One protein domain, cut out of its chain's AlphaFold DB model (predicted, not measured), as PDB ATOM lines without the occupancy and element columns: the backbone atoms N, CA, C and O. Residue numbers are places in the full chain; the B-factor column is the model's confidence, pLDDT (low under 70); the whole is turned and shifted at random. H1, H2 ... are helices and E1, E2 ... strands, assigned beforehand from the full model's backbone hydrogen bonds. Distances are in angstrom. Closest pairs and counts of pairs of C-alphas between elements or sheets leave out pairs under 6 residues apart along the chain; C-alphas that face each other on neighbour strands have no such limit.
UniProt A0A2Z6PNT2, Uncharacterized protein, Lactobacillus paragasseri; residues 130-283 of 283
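What this domain is: This is residues 130 to 283 of the 283 residues of an uncharacterized protein of Lactobacillus paragasseri (UniProt A0A2Z6PNT2). A strongly twisted four-stranded sheet has the long helix H1 over one face and the short helices H3 and H4 over the other, where the sheet curls round H4. Off the sheet, H7 crosses H1, H6 packs on H7, and H5 packs on H1 and H2. The 154 printed residues hold seven named helices and four named strands, in chain order E1 E2 E3 H1 H2 E4 H3 H4 H5 H6 H7; the sheet, E3 E2 E1 E4, is mixed, and so is the class, helices and strands. The whole is compact, with a radius of gyration of the C-alphas of 15.1 A and spans of 46 by 32 by 30 A.

How they stand to each other: E1, residues 145 to 151, E2, 157 to 165, and E3, 171 to 181, form a meander, each strand the antiparallel neighbour of the one before, in two hairpins. N 147 and O 161 are 2.8 A apart, N 174 and O 162 2.8 A. E4, residues 215 to 218, is parallel to E1, with N 216 and O 148 at 2.9 A. H1, residues 188 to 207, and H2, 209 to 213, join E3 to E4 in a split strand-helix-strand unit, E2 and E1 between its strands, with a right-handed crossover. H1's height over the sheet is 9.6 A. H3, residues 220 to 227, and H4, 233 to 239, are on the opposite face, giving three layers; C-alphas 216 and 239 are the closest of E4 and H4, 5.1 A. H2 only grazes the sheet. H1 is the hub. It touches H2 (C-alphas 205 and 212 closest, 6.9 A), H5, residues 247 to 252 (202 and 252, 6.7 A), and H7, residues 268 to 281, about perpendicular at 89 degrees (191 and 277, 6.4 A). H6, residues 259 to 266, touches H7 (263 and 271, 6.1 A). Every O i to N i+4 pair is within hydrogen-bond range in H1, H3, H5, H6 and H7; H2 has 0 of 1 and H4 0 of 3, but their O i to N i+3 pairs within range are 2 of 2 and 4 of 4.

Where its parts are: E1 begins at C-alpha 145 (-47.984, 15.964, 18.543). H1 is 29.2 A long, E3 27.1 A, bending by 64 degrees at residue 178, E2 26.7 A and H7 20.0 A. H7 ends at C-alpha 281 (-30.894, 35.028, 24.508).

The domain as a whole: The farthest C-alphas, of Ser 168 and Asp 260, are 47.2 A apart. The printed part has no cut and no long link. Residues 130, 168, 243 and 244 are under pLDDT 70; the mean of the printed part is 90.2.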
ATOM      1  N   THR A 130     -58.467  27.896  19.304       59.69
ATOM      2  CA  THR A 130     -58.769  27.668  20.724       59.69
ATOM      3  C   THR A 130     -57.880  28.448  21.690       59.69
ATOM      4  O   THR A 130     -58.258  28.605  22.846       59.69
ATOM      5  N   HIS A 131     -56.720  28.958  21.255       75.31
ATOM      6  CA  HIS A 131     -55.778  29.615  22.168       75.31
ATOM      7  C   HIS A 131     -55.083  30.832  21.547       75.31
ATOM      8  O   HIS A 131     -54.314  30.707  20.595       75.31
ATOM      9  N   TYR A 132     -55.279  32.008  22.156       80.12
ATOM     10  CA  TYR A 132     -54.629  33.282  21.793       80.12
ATOM     11  C   TYR A 132     -53.141  33.366  22.183       80.12
ATOM     12  O   TYR A 132     -52.488  34.392  21.967       80.12
ATOM     13  N   HIS A 133     -52.599  32.294  22.754       88.44
ATOM     14  CA  HIS A 133     -51.237  32.193  23.265       88.44
ATOM     15  C   HIS A 133     -50.481  31.068  22.553       88.44
ATOM     16  O   HIS A 133     -51.067  30.294  21.801       88.44
ATOM     17  N   LEU A 134     -49.171  30.993  22.775       92.62
ATOM     18  CA  LEU A 134     -48.382  29.823  22.386       92.62
ATOM     19  C   LEU A 134     -48.726  28.627  23.294       92.62
ATOM     20  O   LEU A 134     -49.254  28.844  24.387       92.62
ATOM     21  N   PRO A 135     -48.400  27.384  22.891       91.12
ATOM     22  CA  PRO A 135     -48.473  26.240  23.792       91.12
ATOM     23  C   PRO A 135     -47.735  26.516  25.106       91.12
ATOM     24  O   PRO A 135     -46.576  26.930  25.107       91.12
ATOM     25  N   GLU A 136     -48.393  26.282  26.236       90.62
ATOM     26  CA  GLU A 136     -47.759  26.470  27.537       90.62
ATOM     27  C   GLU A 136     -46.658  25.432  27.729       90.62
ATOM     28  O   GLU A 136     -46.930  24.233  27.786       90.62
ATOM     29  N   TYR A 137     -45.412  25.897  27.862       90.00
ATOM     30  CA  TYR A 137     -44.233  25.035  27.948       90.00
ATOM     31  C   TYR A 137     -44.416  23.887  28.947       90.00
ATOM     32  O   TYR A 137     -44.117  22.744  28.619       90.00
ATOM     33  N   ASN A 138     -44.949  24.155  30.144       90.38
ATOM     34  CA  ASN A 138     -45.118  23.146  31.193       90.38
ATOM     35  C   ASN A 138     -46.196  22.098  30.875       90.38
ATOM     36  O   ASN A 138     -46.059  20.964  31.325       90.38
ATOM     37  N   ASN A 139     -47.185  22.428  30.042       89.88
ATOM     38  CA  ASN A 139     -48.323  21.552  29.742       89.88
ATOM     39  C   ASN A 139     -48.080  20.645  28.528       89.88
ATOM     40  O   ASN A 139     -48.910  19.790  28.227       89.88
ATOM     41  N   ILE A 140     -46.956  20.820  27.826       90.56
ATOM     42  CA  ILE A 140     -46.568  19.941  26.718       90.56
ATOM     43  C   ILE A 140     -46.177  18.570  27.270       90.56
ATOM     44  O   ILE A 140     -45.229  18.459  28.059       90.56
ATOM     45  N   SER A 141     -46.894  17.543  26.814       89.81
ATOM     46  CA  SER A 141     -46.685  16.139  27.170       89.81
ATOM     47  C   SER A 141     -45.954  15.362  26.066       89.81
ATOM     48  O   SER A 141     -45.905  15.796  24.919       89.81
ATOM     49  N   ARG A 142     -45.409  14.178  26.384       89.06
ATOM     50  CA  ARG A 142     -44.788  13.280  25.384       89.06
ATOM     51  C   ARG A 142     -45.772  12.745  24.341       89.06
ATOM     52  O   ARG A 142     -45.351  12.383  23.246       89.06
ATOM     53  N   ASN A 143     -47.056  12.673  24.685       88.38
ATOM     54  CA  ASN A 143     -48.093  12.165  23.786       88.38
ATOM     55  C   ASN A 143     -48.633  13.255  22.853       88.38
ATOM     56  O   ASN A 143     -49.341  12.943  21.897       88.38
ATOM     57  N   ASP A 144     -48.303  14.518  23.127       90.62
ATOM     58  CA  ASP A 144     -48.686  15.626  22.272       90.62
ATOM     59  C   ASP A 144     -47.895  15.565  20.969       90.62
ATOM     60  O   ASP A 144     -46.684  15.330  20.978       90.62
ATOM     61  N   ARG A 145     -48.591  15.818  19.861       93.88
ATOM     62  CA  ARG A 145     -47.984  15.964  18.543       93.88
ATOM     63  C   ARG A 145     -48.211  17.356  17.999       93.88
ATOM     64  O   ARG A 145     -49.230  17.981  18.305       93.88
ATOM     65  N   PHE A 146     -47.280  17.842  17.187       95.56
ATOM     66  CA  PHE A 146     -47.338  19.200  16.651       95.56
ATOM     67  C   PHE A 146     -47.136  19.256  15.140       95.56
ATOM     68  O   PHE A 146     -46.351  18.512  14.564       95.56
ATOM     69  N   ILE A 147     -47.859  20.185  14.522       95.50
ATOM     70  CA  ILE A 147     -47.696  20.636  13.142       95.50
ATOM     71  C   ILE A 147     -47.380  22.132  13.184       95.50
ATOM     72  O   ILE A 147     -47.967  22.889  13.967       95.50
ATOM     73  N   PHE A 148     -46.484  22.567  12.306       96.31
ATOM     74  CA  PHE A 148     -46.060  23.954  12.168       96.31
ATOM     75  C   PHE A 148     -46.603  24.521  10.860       96.31
ATOM     76  O   PHE A 148     -46.061  24.281   9.780       96.31
ATOM     77  N   ALA A 149     -47.705  25.265  10.948       95.69
ATOM     78  CA  ALA A 149     -48.347  25.865   9.785       95.69
ATOM     79  C   ALA A 149     -47.725  27.236   9.500       95.69
ATOM     80  O   ALA A 149     -48.021  28.212  10.188       95.69
ATOM     81  N   PHE A 150     -46.856  27.305   8.495       95.50
ATOM     82  CA  PHE A 150     -46.208  28.521   8.018       95.50
ATOM     83  C   PHE A 150     -47.085  29.266   7.021       95.50
ATOM     84  O   PHE A 150     -47.643  28.685   6.089       95.50
ATOM     85  N   ARG A 151     -47.123  30.587   7.161       94.75
ATOM     86  CA  ARG A 151     -47.659  31.506   6.167       94.75
ATOM     87  C   ARG A 151     -46.645  31.697   5.043       94.75
ATOM     88  O   ARG A 151     -45.552  32.218   5.266       94.75
ATOM     89  N   ASN A 152     -47.024  31.335   3.822       86.88
ATOM     90  CA  ASN A 152     -46.211  31.515   2.623       86.88
ATOM     91  C   ASN A 152     -46.310  32.964   2.094       86.88
ATOM     92  O   ASN A 152     -46.879  33.216   1.035       86.88
ATOM     93  N   SER A 153     -45.799  33.923   2.873       81.12
ATOM     94  CA  SER A 153     -45.771  35.361   2.551       81.12
ATOM     95  C   SER A 153     -44.409  35.984   2.879       81.12
ATOM     96  O   SER A 153     -43.556  35.323   3.474       81.12
ATOM     97  N   GLN A 154     -44.206  37.256   2.516       70.12
ATOM     98  CA  GLN A 154     -42.979  37.998   2.846       70.12
ATOM     99  C   GLN A 154     -42.791  38.172   4.361       70.12
ATOM    100  O   GLN A 154     -41.676  38.007   4.851       70.12
ATOM    101  N   ASP A 155     -43.882  38.353   5.110       72.75
ATOM    102  CA  ASP A 155     -43.860  38.556   6.564       72.75
ATOM    103  C   ASP A 155     -43.556  37.278   7.371       72.75
ATOM    104  O   ASP A 155     -43.522  37.345   8.596       72.75
ATOM    105  N   LYS A 156     -43.339  36.129   6.697       84.94
ATOM    106  CA  LYS A 156     -43.042  34.772   7.217       84.94
ATOM    107  C   LYS A 156     -43.311  34.591   8.712       84.94
ATOM    108  O   LYS A 156     -42.521  34.991   9.565       84.94
ATOM    109  N   GLU A 157     -44.379  33.883   9.028       94.31
ATOM    110  CA  GLU A 157     -44.759  33.528  10.392       94.31
ATOM    111  C   GLU A 157     -45.354  32.125  10.410       94.31
ATOM    112  O   GLU A 157     -45.778  31.616   9.371       94.31
ATOM    113  N   PHE A 158     -45.409  31.491  11.576       95.75
ATOM    114  CA  PHE A 158     -46.072  30.201  11.732       95.75
ATOM    115  C   PHE A 158     -46.937  30.149  12.985       95.75
ATOM    116  O   PHE A 158     -46.756  30.932  13.913       95.75
ATOM    117  N   ILE A 159     -47.893  29.226  13.000       95.88
ATOM    118  CA  ILE A 159     -48.682  28.875  14.185       95.88
ATOM    119  C   ILE A 159     -48.501  27.401  14.523       95.88
ATOM    120  O   ILE A 159     -48.190  26.582  13.655       95.88
ATOM    121  N   PHE A 160     -48.710  27.076  15.798       96.44
ATOM    122  CA  PHE A 160     -48.721  25.699  16.273       96.44
ATOM    123  C   PHE A 160     -50.116  25.109  16.083       96.44
ATOM    124  O   PHE A 160     -51.115  25.695  16.509       96.44
ATOM    125  N   VAL A 161     -50.178  23.914  15.510       95.31
ATOM    126  CA  VAL A 161     -51.368  23.066  15.535       95.31
ATOM    127  C   VAL A 161     -51.000  21.810  16.313       95.31
ATOM    128  O   VAL A 161     -50.222  20.986  15.840       95.31
ATOM    129  N   LYS A 162     -51.520  21.684  17.534       93.25
ATOM    130  CA  LYS A 162     -51.381  20.461  18.325       93.25
ATOM    131  C   LYS A 162     -52.402  19.451  17.834       93.25
ATOM    132  O   LYS A 162     -53.554  19.810  17.602       93.25
ATOM    133  N   TYR A 163     -52.002  18.197  17.742       90.44
ATOM    134  CA  TYR A 163     -52.914  17.096  17.504       90.44
ATOM    135  C   TYR A 163     -52.594  15.926  18.425       90.44
ATOM    136  O   TYR A 163     -51.472  15.771  18.909       90.44
ATOM    137  N   TYR A 164     -53.611  15.142  18.740       86.62
ATOM    138  CA  TYR A 164     -53.480  13.969  19.591       86.62
ATOM    139  C   TYR A 164     -54.586  12.981  19.256       86.62
ATOM    140  O   TYR A 164     -55.663  13.364  18.797       86.62
ATOM    141  N   LEU A 165     -54.294  11.702  19.463       82.75
ATOM    142  CA  LEU A 165     -55.276  10.643  19.319       82.75
ATOM    143  C   LEU A 165     -56.102  10.576  20.604       82.75
ATOM    144  O   LEU A 165     -55.533  10.420  21.686       82.75
ATOM    145  N   ASP A 166     -57.416  10.725  20.500       76.44
ATOM    146  CA  ASP A 166     -58.306  10.573  21.647       76.44
ATOM    147  C   ASP A 166     -58.696   9.098  21.880       76.44
ATOM    148  O   ASP A 166     -58.313   8.196  21.128       76.44
ATOM    149  N   GLU A 167     -59.484   8.836  22.924       76.19
ATOM    150  CA  GLU A 167     -59.967   7.488  23.263       76.19
ATOM    151  C   GLU A 167     -60.789   6.833  22.139       76.19
ATOM    152  O   GLU A 167     -60.859   5.606  22.056       76.19
ATOM    153  N   SER A 168     -61.383   7.632  21.244       67.06
ATOM    154  CA  SER A 168     -62.103   7.145  20.061       67.06
ATOM    155  C   SER A 168     -61.190   6.836  18.871       67.06
ATOM    156  O   SER A 168     -61.675   6.544  17.779       67.06
ATOM    157  N   LYS A 169     -59.865   6.856  19.077       74.62
ATOM    158  CA  LYS A 169     -58.843   6.625  18.048       74.62
ATOM    159  C   LYS A 169     -58.951   7.606  16.878       74.62
ATOM    160  O   LYS A 169     -58.599   7.265  15.748       74.62
ATOM    161  N   ARG A 170     -59.410   8.833  17.138       75.62
ATOM    162  CA  ARG A 170     -59.439   9.917  16.153       75.62
ATOM    163  C   ARG A 170     -58.530  11.054  16.572       75.62
ATOM    164  O   ARG A 170     -58.334  11.325  17.755       75.62
ATOM    165  N   TYR A 171     -57.952  11.707  15.570       80.75
ATOM    166  CA  TYR A 171     -57.140  12.884  15.807       80.75
ATOM    167  C   TYR A 171     -58.037  14.069  16.138       80.75
ATOM    168  O   TYR A 171     -58.853  14.493  15.320       80.75
ATOM    169  N   LYS A 172     -57.852  14.612  17.338       84.06
ATOM    170  CA  LYS A 172     -58.347  15.933  17.708       84.06
ATOM    171  C   LYS A 172     -57.247  16.950  17.484       84.06
ATOM    172  O   LYS A 172     -56.069  16.655  17.687       84.06
ATOM    173  N   TYR A 173     -57.648  18.153  17.098       89.19
ATOM    174  CA  TYR A 173     -56.732  19.235  16.778       89.19
ATOM    175  C   TYR A 173     -57.025  20.472  17.621       89.19
ATOM    176  O   TYR A 173     -58.179  20.793  17.897       89.19
ATOM    177  N   ILE A 174     -55.965  21.180  17.997       89.25
ATOM    178  CA  ILE A 174     -56.003  22.447  18.724       89.25
ATOM    179  C   ILE A 174     -55.102  23.430  17.984       89.25
ATOM    180  O   ILE A 174     -53.902  23.192  17.832       89.25
ATOM    181  N   THR A 175     -55.666  24.560  17.566       92.62
ATOM    182  CA  THR A 175     -54.917  25.628  16.891       92.62
ATOM    183  C   THR A 175     -54.546  26.725  17.886       92.62
ATOM    184  O   THR A 175     -55.418  27.342  18.502       92.62
ATOM    185  N   TYR A 176     -53.249  27.010  18.005       93.75
ATOM    186  CA  TYR A 176     -52.721  28.142  18.767       93.75
ATOM    187  C   TYR A 176     -52.544  29.328  17.825       93.75
ATOM    188  O   TYR A 176     -51.597  29.382  17.045       93.75
ATOM    189  N   ILE A 177     -53.467  30.285  17.875       90.75
ATOM    190  CA  ILE A 177     -53.582  31.352  16.869       90.75
ATOM    191  C   ILE A 177     -52.536  32.458  17.020       90.75
ATOM    192  O   ILE A 177     -52.462  33.363  16.188       90.75
ATOM    193  N   LYS A 178     -51.727  32.406  18.084       92.81
ATOM    194  CA  LYS A 178     -50.603  33.317  18.266       92.81
ATOM    195  C   LYS A 178     -49.520  33.011  17.235       92.81
ATOM    196  O   LYS A 178     -48.760  32.060  17.394       92.81
ATOM    197  N   SER A 179     -49.425  33.862  16.220       92.94
ATOM    198  CA  SER A 179     -48.374  33.770  15.214       92.94
ATOM    199  C   SER A 179     -46.988  34.011  15.816       92.94
ATOM    200  O   SER A 179     -46.764  34.975  16.559       92.94
ATOM    201  N   VAL A 180     -46.054  33.128  15.474       96.19
ATOM    202  CA  VAL A 180     -44.626  33.264  15.738       96.19
ATOM    203  C   VAL A 180     -43.981  33.890  14.510       96.19
ATOM    204  O   VAL A 180     -43.989  33.267  13.444       96.19
ATOM    205  N   PRO A 181     -43.401  35.091  14.627       95.31
ATOM    206  CA  PRO A 181     -42.701  35.681  13.506       95.31
ATOM    207  C   PRO A 181     -41.413  34.901  13.214       95.31
ATOM    208  O   PRO A 181     -40.642  34.581  14.119       95.31
ATOM    209  N   PHE A 182     -41.176  34.616  11.938       94.56
ATOM    210  CA  PHE A 182     -40.056  33.817  11.443       94.56
ATOM    211  C   PHE A 182     -39.378  34.500  10.242       94.56
ATOM    212  O   PHE A 182     -39.111  33.904   9.197       94.56
ATOM    213  N   ASN A 183     -39.108  35.793  10.416       92.19
ATOM    214  CA  ASN A 183     -38.355  36.650   9.506       92.19
ATOM    215  C   ASN A 183     -37.351  37.512  10.300       92.19
ATOM    216  O   ASN A 183     -37.486  37.685  11.510       92.19
ATOM    217  N   ASN A 184     -36.338  38.062   9.629       90.06
ATOM    218  CA  ASN A 184     -35.259  38.834  10.260       90.06
ATOM    219  C   ASN A 184     -35.630  40.303  10.579       90.06
ATOM    220  O   ASN A 184     -34.946  40.969  11.367       90.06
ATOM    221  N   GLU A 185     -36.739  40.805  10.040       90.00
ATOM    222  CA  GLU A 185     -37.194  42.193  10.201       90.00
ATOM    223  C   GLU A 185     -37.873  42.450  11.561       90.00
ATOM    224  O   GLU A 185     -38.301  43.560  11.872       90.00
ATOM    225  N   ILE A 186     -37.914  41.446  12.440       90.62
ATOM    226  CA  ILE A 186     -38.623  41.530  13.718       90.62
ATOM    227  C   ILE A 186     -37.915  42.396  14.764       90.62
ATOM    228  O   ILE A 186     -36.705  42.295  14.987       90.62
ATOM    229  N   GLY A 187     -38.690  43.223  15.466       91.56
ATOM    230  CA  GLY A 187     -38.234  43.984  16.631       91.56
ATOM    231  C   GLY A 187     -38.131  43.142  17.911       91.56
ATOM    232  O   GLY A 187     -38.353  41.930  17.910       91.56
ATOM    233  N   TYR A 188     -37.846  43.797  19.042       90.50
ATOM    234  CA  TYR A 188     -37.703  43.140  20.352       90.50
ATOM    235  C   TYR A 188     -38.942  42.345  20.786       90.50
ATOM    236  O   TYR A 188     -38.803  41.236  21.294       90.50
ATOM    237  N   GLY A 189     -40.150  42.869  20.541       93.12
ATOM    238  CA  GLY A 189     -41.391  42.151  20.854       93.12
ATOM    239  C   GLY A 189     -41.512  40.830  20.088       93.12
ATOM    240  O   GLY A 189     -41.820  39.798  20.681       93.12
ATOM    241  N   GLY A 190     -41.180  40.835  18.793       94.50
ATOM    242  CA  GLY A 190     -41.150  39.622  17.973       94.50
ATOM    243  C   GLY A 190     -40.064  38.639  18.417       94.50
ATOM    244  O   GLY A 190     -40.333  37.447  18.523       94.50
ATOM    245  N   LEU A 191     -38.868  39.134  18.765       96.06
ATOM    246  CA  LEU A 191     -37.788  38.302  19.313       96.06
ATOM    247  C   LEU A 191     -38.172  37.642  20.640       96.06
ATOM    248  O   LEU A 191     -37.772  36.507  20.889       96.06
ATOM    249  N   SER A 192     -38.955  38.320  21.481       96.12
ATOM    250  CA  SER A 192     -39.477  37.728  22.715       96.12
ATOM    251  C   SER A 192     -40.412  36.556  22.421       96.12
ATOM    252  O   SER A 192     -40.223  35.479  22.979       96.12
ATOM    253  N   VAL A 193     -41.365  36.729  21.498       96.31
ATOM    254  CA  VAL A 193     -42.277  35.649  21.076       96.31
ATOM    255  C   VAL A 193     -41.494  34.484  20.464       96.31
ATOM    256  O   VAL A 193     -41.739  33.329  20.807       96.31
ATOM    257  N   LEU A 194     -40.516  34.776  19.604       97.00
ATOM    258  CA  LEU A 194     -39.674  33.755  18.984       97.00
ATOM    259  C   LEU A 194     -38.804  33.015  20.012       97.00
ATOM    260  O   LEU A 194     -38.628  31.809  19.886       97.00
ATOM    261  N   LYS A 195     -38.300  33.689  21.054       96.75
ATOM    262  CA  LYS A 195     -37.576  33.049  22.170       96.75
ATOM    263  C   LYS A 195     -38.455  32.056  22.927       96.75
ATOM    264  O   LYS A 195     -37.975  30.985  23.296       96.75
ATOM    265  N   ASP A 196     -39.719  32.385  23.162       96.69
ATOM    266  CA  ASP A 196     -40.639  31.467  23.837       96.69
ATOM    267  C   ASP A 196     -41.010  30.286  22.934       96.69
ATOM    268  O   ASP A 196     -40.936  29.135  23.370       96.69
ATOM    269  N   ALA A 197     -41.272  30.544  21.649       97.44
ATOM    270  CA  ALA A 197     -41.449  29.497  20.646       97.44
ATOM    271  C   ALA A 197     -40.215  28.583  20.546       97.44
ATOM    272  O   ALA A 197     -40.357  27.367  20.506       97.44
ATOM    273  N   PHE A 198     -39.003  29.136  20.592       96.94
ATOM    274  CA  PHE A 198     -37.748  28.381  20.561       96.94
ATOM    275  C   PHE A 198     -37.623  27.396  21.731       96.94
ATOM    276  O   PHE A 198     -37.220  26.250  21.541       96.94
ATOM    277  N   LYS A 199     -38.016  27.799  22.947       96.69
ATOM    278  CA  LYS A 199     -38.052  26.890  24.108       96.69
ATOM    279  C   LYS A 199     -39.065  25.764  23.907       96.69
ATOM    280  O   LYS A 199     -38.772  24.617  24.238       96.69
ATOM    281  N   ILE A 200     -40.240  26.091  23.369       97.44
ATOM    282  CA  ILE A 200     -41.291  25.119  23.049       97.44
ATOM    283  C   ILE A 200     -40.780  24.110  22.014       97.44
ATOM    284  O   ILE A 200     -40.878  22.910  22.255       97.44
ATOM    285  N   LEU A 201     -40.159  24.577  20.927       97.06
ATOM    286  CA  LEU A 201     -39.559  23.728  19.893       97.06
ATOM    287  C   LEU A 201     -38.505  22.783  20.479       97.06
ATOM    288  O   LEU A 201     -38.548  21.591  20.204       97.06
ATOM    289  N   LYS A 202     -37.618  23.268  21.360       96.00
ATOM    290  CA  LYS A 202     -36.647  22.405  22.056       96.00
ATOM    291  C   LYS A 202     -37.306  21.334  22.920       96.00
ATOM    292  O   LYS A 202     -36.834  20.198  22.947       96.00
ATOM    293  N   LYS A 203     -38.396  21.668  23.618       96.25
ATOM    294  CA  LYS A 203     -39.147  20.682  24.404       96.25
ATOM    295  C   LYS A 203     -39.811  19.641  23.503       96.25
ATOM    296  O   LYS A 203     -39.705  18.455  23.802       96.25
ATOM    297  N   ILE A 204     -40.423  20.070  22.397       96.06
ATOM    298  CA  ILE A 204     -40.983  19.169  21.382       96.06
ATOM    299  C   ILE A 204     -39.884  18.245  20.849       96.06
ATOM    300  O   ILE A 204     -40.071  17.034  20.905       96.06
ATOM    301  N   ASN A 205     -38.712  18.775  20.473       94.62
ATOM    302  CA  ASN A 205     -37.591  17.969  19.981       94.62
ATOM    303  C   ASN A 205     -37.167  16.891  20.988       94.62
ATOM    304  O   ASN A 205     -36.980  15.735  20.640       94.62
ATOM    305  N   SER A 206     -37.098  17.240  22.278       94.69
ATOM    306  CA  SER A 206     -36.704  16.289  23.328       94.69
ATOM    307  C   SER A 206     -37.675  15.117  23.530       94.69
ATOM    308  O   SER A 206     -37.307  14.115  24.141       94.69
ATOM    309  N   TYR A 207     -38.921  15.244  23.065       94.56
ATOM    310  CA  TYR A 207     -39.935  14.193  23.162       94.56
ATOM    311  C   TYR A 207     -40.170  13.492  21.829       94.56
ATOM    312  O   TYR A 207     -40.252  12.267  21.803       94.56
ATOM    313  N   ASN A 208     -40.287  14.261  20.751       92.06
ATOM    314  CA  ASN A 208     -40.721  13.814  19.437       92.06
ATOM    315  C   ASN A 208     -39.990  14.613  18.334       92.06
ATOM    316  O   ASN A 208     -40.583  15.525  17.759       92.06
ATOM    317  N   PRO A 209     -38.725  14.282  18.009       90.94
ATOM    318  CA  PRO A 209     -37.946  15.006  16.997       90.94
ATOM    319  C   PRO A 209     -38.632  15.102  15.630       90.94
ATOM    320  O   PRO A 209     -38.659  16.164  15.014       90.94
ATOM    321  N   SER A 210     -39.289  14.018  15.205       91.00
ATOM    322  CA  SER A 210     -40.018  13.938  13.933       91.00
ATOM    323  C   SER A 210     -41.134  14.974  13.787       91.00
ATOM    324  O   SER A 210     -41.578  15.252  12.674       91.00
ATOM    325  N   ASP A 211     -41.631  15.537  14.892       93.44
ATOM    326  CA  ASP A 211     -42.651  16.578  14.830       93.44
ATOM    327  C   ASP A 211     -42.081  17.854  14.194       93.44
ATOM    328  O   ASP A 211     -42.807  18.546  13.486       93.44
ATOM    329  N   LEU A 212     -40.785  18.155  14.363       93.69
ATOM    330  CA  LEU A 212     -40.142  19.332  13.758       93.69
ATOM    331  C   LEU A 212     -40.134  19.302  12.225       93.69
ATOM    332  O   LEU A 212     -40.062  20.355  11.593       93.69
ATOM    333  N   GLU A 213     -40.296  18.122  11.628       92.12
ATOM    334  CA  GLU A 213     -40.452  17.929  10.185       92.12
ATOM    335  C   GLU A 213     -41.905  18.134   9.709       92.12
ATOM    336  O   GLU A 213     -42.180  18.173   8.505       92.12
ATOM    337  N   MET A 214     -42.874  18.279  10.621       93.38
ATOM    338  CA  MET A 214     -44.292  18.509  10.303       93.38
ATOM    339  C   MET A 214     -44.553  19.974   9.934       93.38
ATOM    340  O   MET A 214     -45.425  20.646  10.486       93.38
ATOM    341  N   ILE A 215     -43.789  20.482   8.970       94.06
ATOM    342  CA  ILE A 215     -43.916  21.832   8.430       94.06
ATOM    343  C   ILE A 215     -44.938  21.821   7.290       94.06
ATOM    344  O   ILE A 215     -44.858  21.021   6.358       94.06
ATOM    345  N   CYS A 216     -45.904  22.735   7.334       94.50
ATOM    346  CA  CYS A 216     -46.891  22.943   6.274       94.50
ATOM    347  C   CYS A 216     -46.814  24.390   5.784       94.50
ATOM    348  O   CYS A 216     -46.735  25.300   6.604       94.50
ATOM    349  N   LYS A 217     -46.844  24.628   4.468       94.06
ATOM    350  CA  LYS A 217     -46.807  25.988   3.895       94.06
ATOM    351  C   LYS A 217     -48.163  26.353   3.306       94.06
ATOM    352  O   LYS A 217     -48.563  25.807   2.287       94.06
ATOM    353  N   LEU A 218     -48.844  27.298   3.939       94.75
ATOM    354  CA  LEU A 218     -50.192  27.728   3.589       94.75
ATOM    355  C   LEU A 218     -50.168  29.031   2.793       94.75
ATOM    356  O   LEU A 218     -49.357  29.919   3.069       94.75
ATOM    357  N   SER A 219     -51.098  29.188   1.852       94.44
ATOM    358  CA  SER A 219     -51.417  30.509   1.300       94.44
ATOM    359  C   SER A 219     -51.953  31.450   2.392       94.44
ATOM    360  O   SER A 219     -52.346  31.015   3.478       94.44
ATOM    361  N   ASN A 220     -52.006  32.755   2.108       93.88
ATOM    362  CA  ASN A 220     -52.549  33.731   3.058       93.88
ATOM    363  C   ASN A 220     -53.992  33.420   3.467       93.88
ATOM    364  O   ASN A 220     -54.316  33.525   4.651       93.88
ATOM    365  N   ASP A 221     -54.823  33.001   2.512       94.44
ATOM    366  CA  ASP A 221     -56.224  32.672   2.762       94.44
ATOM    367  C   ASP A 221     -56.359  31.406   3.612       94.44
ATOM    368  O   ASP A 221     -57.153  31.370   4.547       94.44
ATOM    369  N   GLU A 222     -55.576  30.361   3.333       94.94
ATOM    370  CA  GLU A 222     -55.580  29.129   4.135       94.94
ATOM    371  C   GLU A 222     -55.090  29.374   5.559       94.94
ATOM    372  O   GLU A 222     -55.689  28.866   6.506       94.94
ATOM    373  N   TYR A 223     -54.048  30.190   5.714       94.50
ATOM    374  CA  TYR A 223     -53.510  30.564   7.014       94.50
ATOM    375  C   TYR A 223     -54.534  31.340   7.852       94.50
ATOM    376  O   TYR A 223     -54.775  30.994   9.007       94.50
ATOM    377  N   GLU A 224     -55.196  32.351   7.276       92.94
ATOM    378  CA  GLU A 224     -56.249  33.092   7.986       92.94
ATOM    379  C   GLU A 224     -57.476  32.230   8.257       92.94
ATOM    380  O   GLU A 224     -58.047  32.296   9.343       92.94
ATOM    381  N   ASN A 225     -57.876  31.376   7.316       94.25
ATOM    382  CA  ASN A 225     -58.992  30.465   7.536       94.25
ATOM    383  C   ASN A 225     -58.693  29.457   8.654       94.25
ATOM    384  O   ASN A 225     -59.594  29.158   9.437       94.25
ATOM    385  N   LEU A 226     -57.451  28.967   8.777       94.19
ATOM    386  CA  LEU A 226     -57.035  28.152   9.923       94.19
ATOM    387  C   LEU A 226     -57.117  28.969  11.217       94.19
ATOM    388  O   LEU A 226     -57.715  28.521  12.195       94.19
ATOM    389  N   ARG A 227     -56.540  30.176  11.212       91.62
ATOM    390  CA  ARG A 227     -56.472  31.053  12.385       91.62
ATOM    391  C   ARG A 227     -57.852  31.467  12.891       91.62
ATOM    392  O   ARG A 227     -58.038  31.614  14.091       91.62
ATOM    393  N   LEU A 228     -58.815  31.629  11.991       91.12
ATOM    394  CA  LEU A 228     -60.199  31.968  12.319       91.12
ATOM    395  C   LEU A 228     -61.062  30.736  12.629       91.12
ATOM    396  O   LEU A 228     -62.206  30.902  13.021       91.12
ATOM    397  N   GLY A 229     -60.559  29.506  12.474       92.19
ATOM    398  CA  GLY A 229     -61.349  28.291  12.715       92.19
ATOM    399  C   GLY A 229     -62.370  27.961  11.617       92.19
ATOM    400  O   GLY A 229     -63.317  27.214  11.852       92.19
ATOM    401  N   LYS A 230     -62.185  28.501  10.406       93.56
ATOM    402  CA  LYS A 230     -63.066  28.287   9.242       93.56
ATOM    403  C   LYS A 230     -62.829  26.961   8.528       93.56
ATOM    404  O   LYS A 230     -63.709  26.469   7.824       93.56
ATOM    405  N   ILE A 231     -61.626  26.408   8.659       93.50
ATOM    406  CA  ILE A 231     -61.247  25.117   8.080       93.50
ATOM    407  C   ILE A 231     -60.884  24.131   9.177       93.50
ATOM    408  O   ILE A 231     -60.425  24.520  10.251       93.50
ATOM    409  N   TYR A 232     -61.056  22.851   8.866       92.75
ATOM    410  CA  TYR A 232     -60.614  21.773   9.731       92.75
ATOM    411  C   TYR A 232     -59.090  21.843   9.901       92.75
ATOM    412  O   TYR A 232     -58.393  21.866   8.883       92.75
ATOM    413  N   PRO A 233     -58.545  21.878  11.133       93.25
ATOM    414  CA  PRO A 233     -57.108  22.048  11.316       93.25
ATOM    415  C   PRO A 233     -56.268  20.949  10.656       93.25
ATOM    416  O   PRO A 233     -55.231  21.266  10.087       93.25
ATOM    417  N   GLY A 234     -56.742  19.696  10.633       92.12
ATOM    418  CA  GLY A 234     -56.050  18.581   9.969       92.12
ATOM    419  C   GLY A 234     -55.827  18.787   8.465       92.12
ATOM    420  O   GLY A 234     -54.831  18.326   7.910       92.12
ATOM    421  N   LYS A 235     -56.656  19.617   7.812       93.31
ATOM    422  CA  LYS A 235     -56.513  19.972   6.390       93.31
ATOM    423  C   LYS A 235     -55.136  20.553   6.052       93.31
ATOM    424  O   LYS A 235     -54.700  20.431   4.908       93.31
ATOM    425  N   VAL A 236     -54.437  21.181   7.006       94.19
ATOM    426  CA  VAL A 236     -53.112  21.765   6.733       94.19
ATOM    427  C   VAL A 236     -52.072  20.732   6.304       94.19
ATOM    428  O   VAL A 236     -51.143  21.085   5.581       94.19
ATOM    429  N   LEU A 237     -52.257  19.460   6.666       93.19
ATOM    430  CA  LEU A 237     -51.376  18.364   6.262       93.19
ATOM    431  C   LEU A 237     -51.349  18.151   4.743       93.19
ATOM    432  O   LEU A 237     -50.355  17.667   4.208       93.19
ATOM    433  N   ASN A 238     -52.380  18.599   4.020       93.12
ATOM    434  CA  ASN A 238     -52.386  18.603   2.552       93.12
ATOM    435  C   ASN A 238     -51.269  19.470   1.951       93.12
ATOM    436  O   ASN A 238     -50.931  19.310   0.782       93.12
ATOM    437  N   TYR A 239     -50.724  20.395   2.740       93.25
ATOM    438  CA  TYR A 239     -49.691  21.353   2.348       93.25
ATOM    439  C   TYR A 239     -48.360  21.064   3.044       93.25
ATOM    440  O   TYR A 239     -47.503  21.952   3.142       93.25
ATOM    441  N   LYS A 240     -48.197  19.844   3.577       92.12
ATOM    442  CA  LYS A 240     -46.946  19.405   4.185       92.12
ATOM    443  C   LYS A 240     -45.825  19.513   3.153       92.12
ATOM    444  O   LYS A 240     -45.952  19.029   2.029       92.12
ATOM    445  N   VAL A 241     -44.734  20.173   3.531       87.56
ATOM    446  CA  VAL A 241     -43.542  20.238   2.681       87.56
ATOM    447  C   VAL A 241     -42.820  18.892   2.692       87.56
ATOM    448  O   VAL A 241     -43.023  18.074   3.590       87.56
ATOM    449  N   SER A 242     -41.985  18.645   1.681       75.19
ATOM    450  CA  SER A 242     -41.189  17.417   1.618       75.19
ATOM    451  C   SER A 242     -40.411  17.199   2.932       75.19
ATOM    452  O   SER A 242     -39.836  18.169   3.443       75.19
ATOM    453  N   PRO A 243     -40.365  15.957   3.463       57.00
ATOM    454  CA  PRO A 243     -39.729  15.621   4.743       57.00
ATOM    455  C   PRO A 243     -38.235  15.969   4.822       57.00
ATOM    456  O   PRO A 243     -37.685  16.027   5.908       57.00
ATOM    457  N   ALA A 244     -37.585  16.297   3.702       54.62
ATOM    458  CA  ALA A 244     -36.198  16.767   3.665       54.62
ATOM    459  C   ALA A 244     -35.976  18.183   4.249       54.62
ATOM    460  O   ALA A 244     -34.922  18.775   4.036       54.62
ATOM    461  N   THR A 245     -36.964  18.769   4.932       70.62
ATOM    462  CA  THR A 245     -36.845  20.115   5.503       70.62
ATOM    463  C   THR A 245     -36.524  20.017   6.996       70.62
ATOM    464  O   THR A 245     -37.426  20.103   7.823       70.62
ATOM    465  N   PHE A 246     -35.239  19.918   7.343       87.12
ATOM    466  CA  PHE A 246     -34.749  19.957   8.734       87.12
ATOM    467  C   PHE A 246     -34.726  21.377   9.327       87.12
ATOM    468  O   PHE A 246     -34.138  21.619  10.374       87.12
ATOM    469  N   LEU A 247     -35.423  22.330   8.688       91.69
ATOM    470  CA  LEU A 247     -35.385  23.763   8.997       91.69
ATOM    471  C   LEU A 247     -35.540  24.064  10.486       91.69
ATOM    472  O   LEU A 247     -34.779  24.863  11.018       91.69
ATOM    473  N   LEU A 248     -36.558  23.504  11.142       93.62
ATOM    474  CA  LEU A 248     -36.808  23.806  12.551       93.62
ATOM    475  C   LEU A 248     -35.801  23.125  13.478       93.62
ATOM    476  O   LEU A 248     -35.480  23.717  14.505       93.62
ATOM    477  N   ASP A 249     -35.304  21.943  13.116       92.06
ATOM    478  CA  ASP A 249     -34.289  21.212  13.879       92.06
ATOM    479  C   ASP A 249     -32.939  21.944  13.813       92.06
ATOM    480  O   ASP A 249     -32.450  22.436  14.831       92.06
ATOM    481  N   ASP A 250     -32.450  22.217  12.601       92.00
ATOM    482  CA  ASP A 250     -31.225  22.986  12.341       92.00
ATOM    483  C   ASP A 250     -31.285  24.419  12.905       92.00
ATOM    484  O   ASP A 250     -30.266  25.057  13.206       92.00
ATOM    485  N   PHE A 251     -32.494  24.980  13.025       92.75
ATOM    486  CA  PHE A 251     -32.697  26.298  13.623       92.75
ATOM    487  C   PHE A 251     -32.532  26.280  15.147       92.75
ATOM    488  O   PHE A 251     -32.037  27.266  15.701       92.75
ATOM    489  N   ILE A 252     -32.943  25.207  15.837       93.50
ATOM    490  CA  ILE A 252     -32.832  25.100  17.304       93.50
ATOM    491  C   ILE A 252     -31.522  24.479  17.781       93.50
ATOM    492  O   ILE A 252     -31.094  24.765  18.912       93.50
ATOM    493  N   ASP A 253     -30.909  23.661  16.933       87.44
ATOM    494  CA  ASP A 253     -29.644  22.991  17.166       87.44
ATOM    495  C   ASP A 253     -28.798  22.972  15.878       87.44
ATOM    496  O   ASP A 253     -28.958  22.105  15.027       87.44
ATOM    497  N   PRO A 254     -27.869  23.926  15.714       80.12
ATOM    498  CA  PRO A 254     -27.053  24.023  14.513       80.12
ATOM    499  C   PRO A 254     -25.827  23.098  14.557       80.12
ATOM    500  O   PRO A 254     -24.923  23.263  13.747       80.12
ATOM    501  N   THR A 255     -25.712  22.185  15.529       79.19
ATOM    502  CA  THR A 255     -24.467  21.421  15.741       79.19
ATOM    503  C   THR A 255     -24.110  20.488  14.583       79.19
ATOM    504  O   THR A 255     -22.934  20.165  14.415       79.19
ATOM    505  N   GLY A 256     -25.096  20.089  13.775       76.94
ATOM    506  CA  GLY A 256     -24.922  19.225  12.607       76.94
ATOM    507  C   GLY A 256     -24.768  19.935  11.257       76.94
ATOM    508  O   GLY A 256     -24.569  19.245  10.261       76.94
ATOM    509  N   VAL A 257     -24.857  21.270  11.191       85.56
ATOM    510  CA  VAL A 257     -24.900  22.017   9.920       85.56
ATOM    511  C   VAL A 257     -23.956  23.214   9.960       85.56
ATOM    512  O   VAL A 257     -23.966  23.998  10.914       85.56
ATOM    513  N   THR A 258     -23.113  23.372   8.936       90.31
ATOM    514  CA  THR A 258     -22.249  24.555   8.861       90.31
ATOM    515  C   THR A 258     -23.079  25.807   8.573       90.31
ATOM    516  O   THR A 258     -24.217  25.733   8.103       90.31
ATOM    517  N   ASP A 259     -22.530  26.986   8.864       93.12
ATOM    518  CA  ASP A 259     -23.213  28.243   8.551       93.12
ATOM    519  C   ASP A 259     -23.450  28.400   7.037       93.12
ATOM    520  O   ASP A 259     -24.516  28.877   6.644       93.12
ATOM    521  N   ASP A 260     -22.506  27.946   6.207       93.12
ATOM    522  CA  ASP A 260     -22.616  27.980   4.745       93.12
ATOM    523  C   ASP A 260     -23.718  27.034   4.251       93.12
ATOM    524  O   ASP A 260     -24.608  27.476   3.522       93.12
ATOM    525  N   ASP A 261     -23.744  25.787   4.738       91.12
ATOM    526  CA  ASP A 261     -24.802  24.820   4.412       91.12
ATOM    527  C   ASP A 261     -26.179  25.345   4.845       91.12
ATOM    528  O   ASP A 261     -27.163  25.276   4.110       91.12
ATOM    529  N   PHE A 262     -26.269  25.939   6.039       90.81
ATOM    530  CA  PHE A 262     -27.521  26.500   6.542       90.81
ATOM    531  C   PHE A 262     -28.027  27.645   5.651       90.81
ATOM    532  O   PHE A 262     -29.228  27.757   5.385       90.81
ATOM    533  N   ILE A 263     -27.123  28.519   5.198       92.50
ATOM    534  CA  ILE A 263     -27.455  29.606   4.273       92.50
ATOM    535  C   ILE A 263     -27.877  29.042   2.913       92.50
ATOM    536  O   ILE A 263     -28.836  29.563   2.340       92.50
ATOM    537  N   GLU A 264     -27.214  27.998   2.419       91.19
ATOM    538  CA  GLU A 264     -27.563  27.327   1.166       91.19
ATOM    539  C   GLU A 264     -28.973  26.719   1.226       91.19
ATOM    540  O   GLU A 264     -29.798  26.983   0.349       91.19
ATOM    541  N   PHE A 265     -29.295  25.982   2.293       88.56
ATOM    542  CA  PHE A 265     -30.584  25.301   2.423       88.56
ATOM    543  C   PHE A 265     -31.750  26.239   2.759       88.56
ATOM    544  O   PHE A 265     -32.860  26.066   2.244       88.56
ATOM    545  N   TYR A 266     -31.534  27.230   3.630       88.19
ATOM    546  CA  TYR A 266     -32.628  28.012   4.231       88.19
ATOM    547  C   TYR A 266     -32.588  29.508   3.913       88.19
ATOM    548  O   TYR A 266     -33.569  30.227   4.149       88.19
ATOM    549  N   GLY A 267     -31.485  29.984   3.340       90.88
ATOM    550  CA  GLY A 267     -31.282  31.370   2.958       90.88
ATOM    551  C   GLY A 267     -30.721  32.250   4.076       90.88
ATOM    552  O   GLY A 267     -30.956  32.062   5.275       90.88
ATOM    553  N   SER A 268     -30.025  33.306   3.654       92.62
ATOM    554  CA  SER A 268     -29.330  34.246   4.543       92.62
ATOM    555  C   SER A 268     -30.253  34.989   5.517       92.62
ATOM    556  O   SER A 268     -29.829  35.342   6.616       92.62
ATOM    557  N   GLU A 269     -31.523  35.201   5.169       92.00
ATOM    558  CA  GLU A 269     -32.483  35.857   6.066       92.00
ATOM    559  C   GLU A 269     -32.816  35.006   7.297       92.00
ATOM    560  O   GLU A 269     -32.859  35.526   8.412       92.00
ATOM    561  N   ILE A 270     -32.988  33.690   7.137       92.38
ATOM    562  CA  ILE A 270     -33.243  32.798   8.277       92.38
ATOM    563  C   ILE A 270     -31.983  32.659   9.137       92.38
ATOM    564  O   ILE A 270     -32.063  32.675  10.366       92.38
ATOM    565  N   PHE A 271     -30.808  32.617   8.507       93.38
ATOM    566  CA  PHE A 271     -29.529  32.620   9.213       93.38
ATOM    567  C   PHE A 271     -29.352  33.867  10.098       93.38
ATOM    568  O   PHE A 271     -29.043  33.765  11.290       93.38
ATOM    569  N   LYS A 272     -29.619  35.062   9.549       95.12
ATOM    570  CA  LYS A 272     -29.585  36.323  10.311       95.12
ATOM    571  C   LYS A 272     -30.572  36.302  11.477       95.12
ATOM    572  O   LYS A 272     -30.201  36.701  12.582       95.12
ATOM    573  N   LEU A 273     -31.789  35.796  11.260       95.38
ATOM    574  CA  LEU A 273     -32.792  35.635  12.314       95.38
ATOM    575  C   LEU A 273     -32.283  34.743  13.458       95.38
ATOM    576  O   LEU A 273     -32.374  35.142  14.622       95.38
ATOM    577  N   ARG A 274     -31.706  33.575  13.142       93.88
ATOM    578  CA  ARG A 274     -31.123  32.643  14.126       93.88
ATOM    579  C   ARG A 274     -30.069  33.343  14.986       93.88
ATOM    580  O   ARG A 274     -30.150  33.343  16.214       93.88
ATOM    581  N   ASN A 275     -29.132  34.041  14.345       93.75
ATOM    582  CA  ASN A 275     -28.066  34.768  15.039       93.75
ATOM    583  C   ASN A 275     -28.602  35.919  15.901       93.75
ATOM    584  O   ASN A 275     -28.137  36.133  17.026       93.75
ATOM    585  N   LYS A 276     -29.616  36.642  15.409       95.44
ATOM    586  CA  LYS A 276     -30.306  37.701  16.157       95.44
ATOM    587  C   LYS A 276     -30.960  37.145  17.423       95.44
ATOM    588  O   LYS A 276     -30.798  37.734  18.494       95.44
ATOM    589  N   LEU A 277     -31.629  35.995  17.323       95.94
ATOM    590  CA  LEU A 277     -32.225  35.297  18.461       95.94
ATOM    591  C   LEU A 277     -31.161  34.835  19.466       95.94
ATOM    592  O   LEU A 277     -31.308  35.073  20.663       95.94
ATOM    593  N   TYR A 278     -30.061  34.235  19.007       93.00
ATOM    594  CA  TYR A 278     -28.978  33.773  19.886       93.00
ATOM    595  C   TYR A 278     -28.313  34.923  20.636       93.00
ATOM    596  O   TYR A 278     -28.064  34.823  21.838       93.00
ATOM    597  N   LYS A 279     -28.096  36.057  19.964       93.94
ATOM    598  CA  LYS A 279     -27.615  37.282  20.611       93.94
ATOM    599  C   LYS A 279     -28.617  37.811  21.639       93.94
ATOM    600  O   LYS A 279     -28.200  38.270  22.698       93.94
ATOM    601  N   TYR A 280     -29.913  37.750  21.340       94.69
ATOM    602  CA  TYR A 280     -30.971  38.168  22.259       94.69
ATOM    603  C   TYR A 280     -31.055  37.276  23.505       94.69
ATOM    604  O   TYR A 280     -31.260  37.789  24.595       94.69
ATOM    605  N   MET A 281     -30.853  35.961  23.374       93.19
ATOM    606  CA  MET A 281     -30.894  35.028  24.508       93.19
ATOM    607  C   MET A 281     -29.678  35.106  25.440       93.19
ATOM    608  O   MET A 281     -29.770  34.624  26.564       93.19
ATOM    609  N   LYS A 282     -28.557  35.685  24.986       89.75
ATOM    610  CA  LYS A 282     -27.351  35.924  25.802       89.75
ATOM    611  C   LYS A 282     -27.418  37.212  26.637       89.75
ATOM    612  O   LYS A 282     -26.508  37.452  27.424       89.75
ATOM    613  N   ARG A 283     -28.429  38.052  26.407       73.50
ATOM    614  CA  ARG A 283     -28.715  39.258  27.193       73.50
ATOM    615  C   ARG A 283     -29.661  38.915  28.332       73.50
ATOM    616  O   ARG A 283     -29.483  39.534  29.398       73.50
TER     617      ARG A 283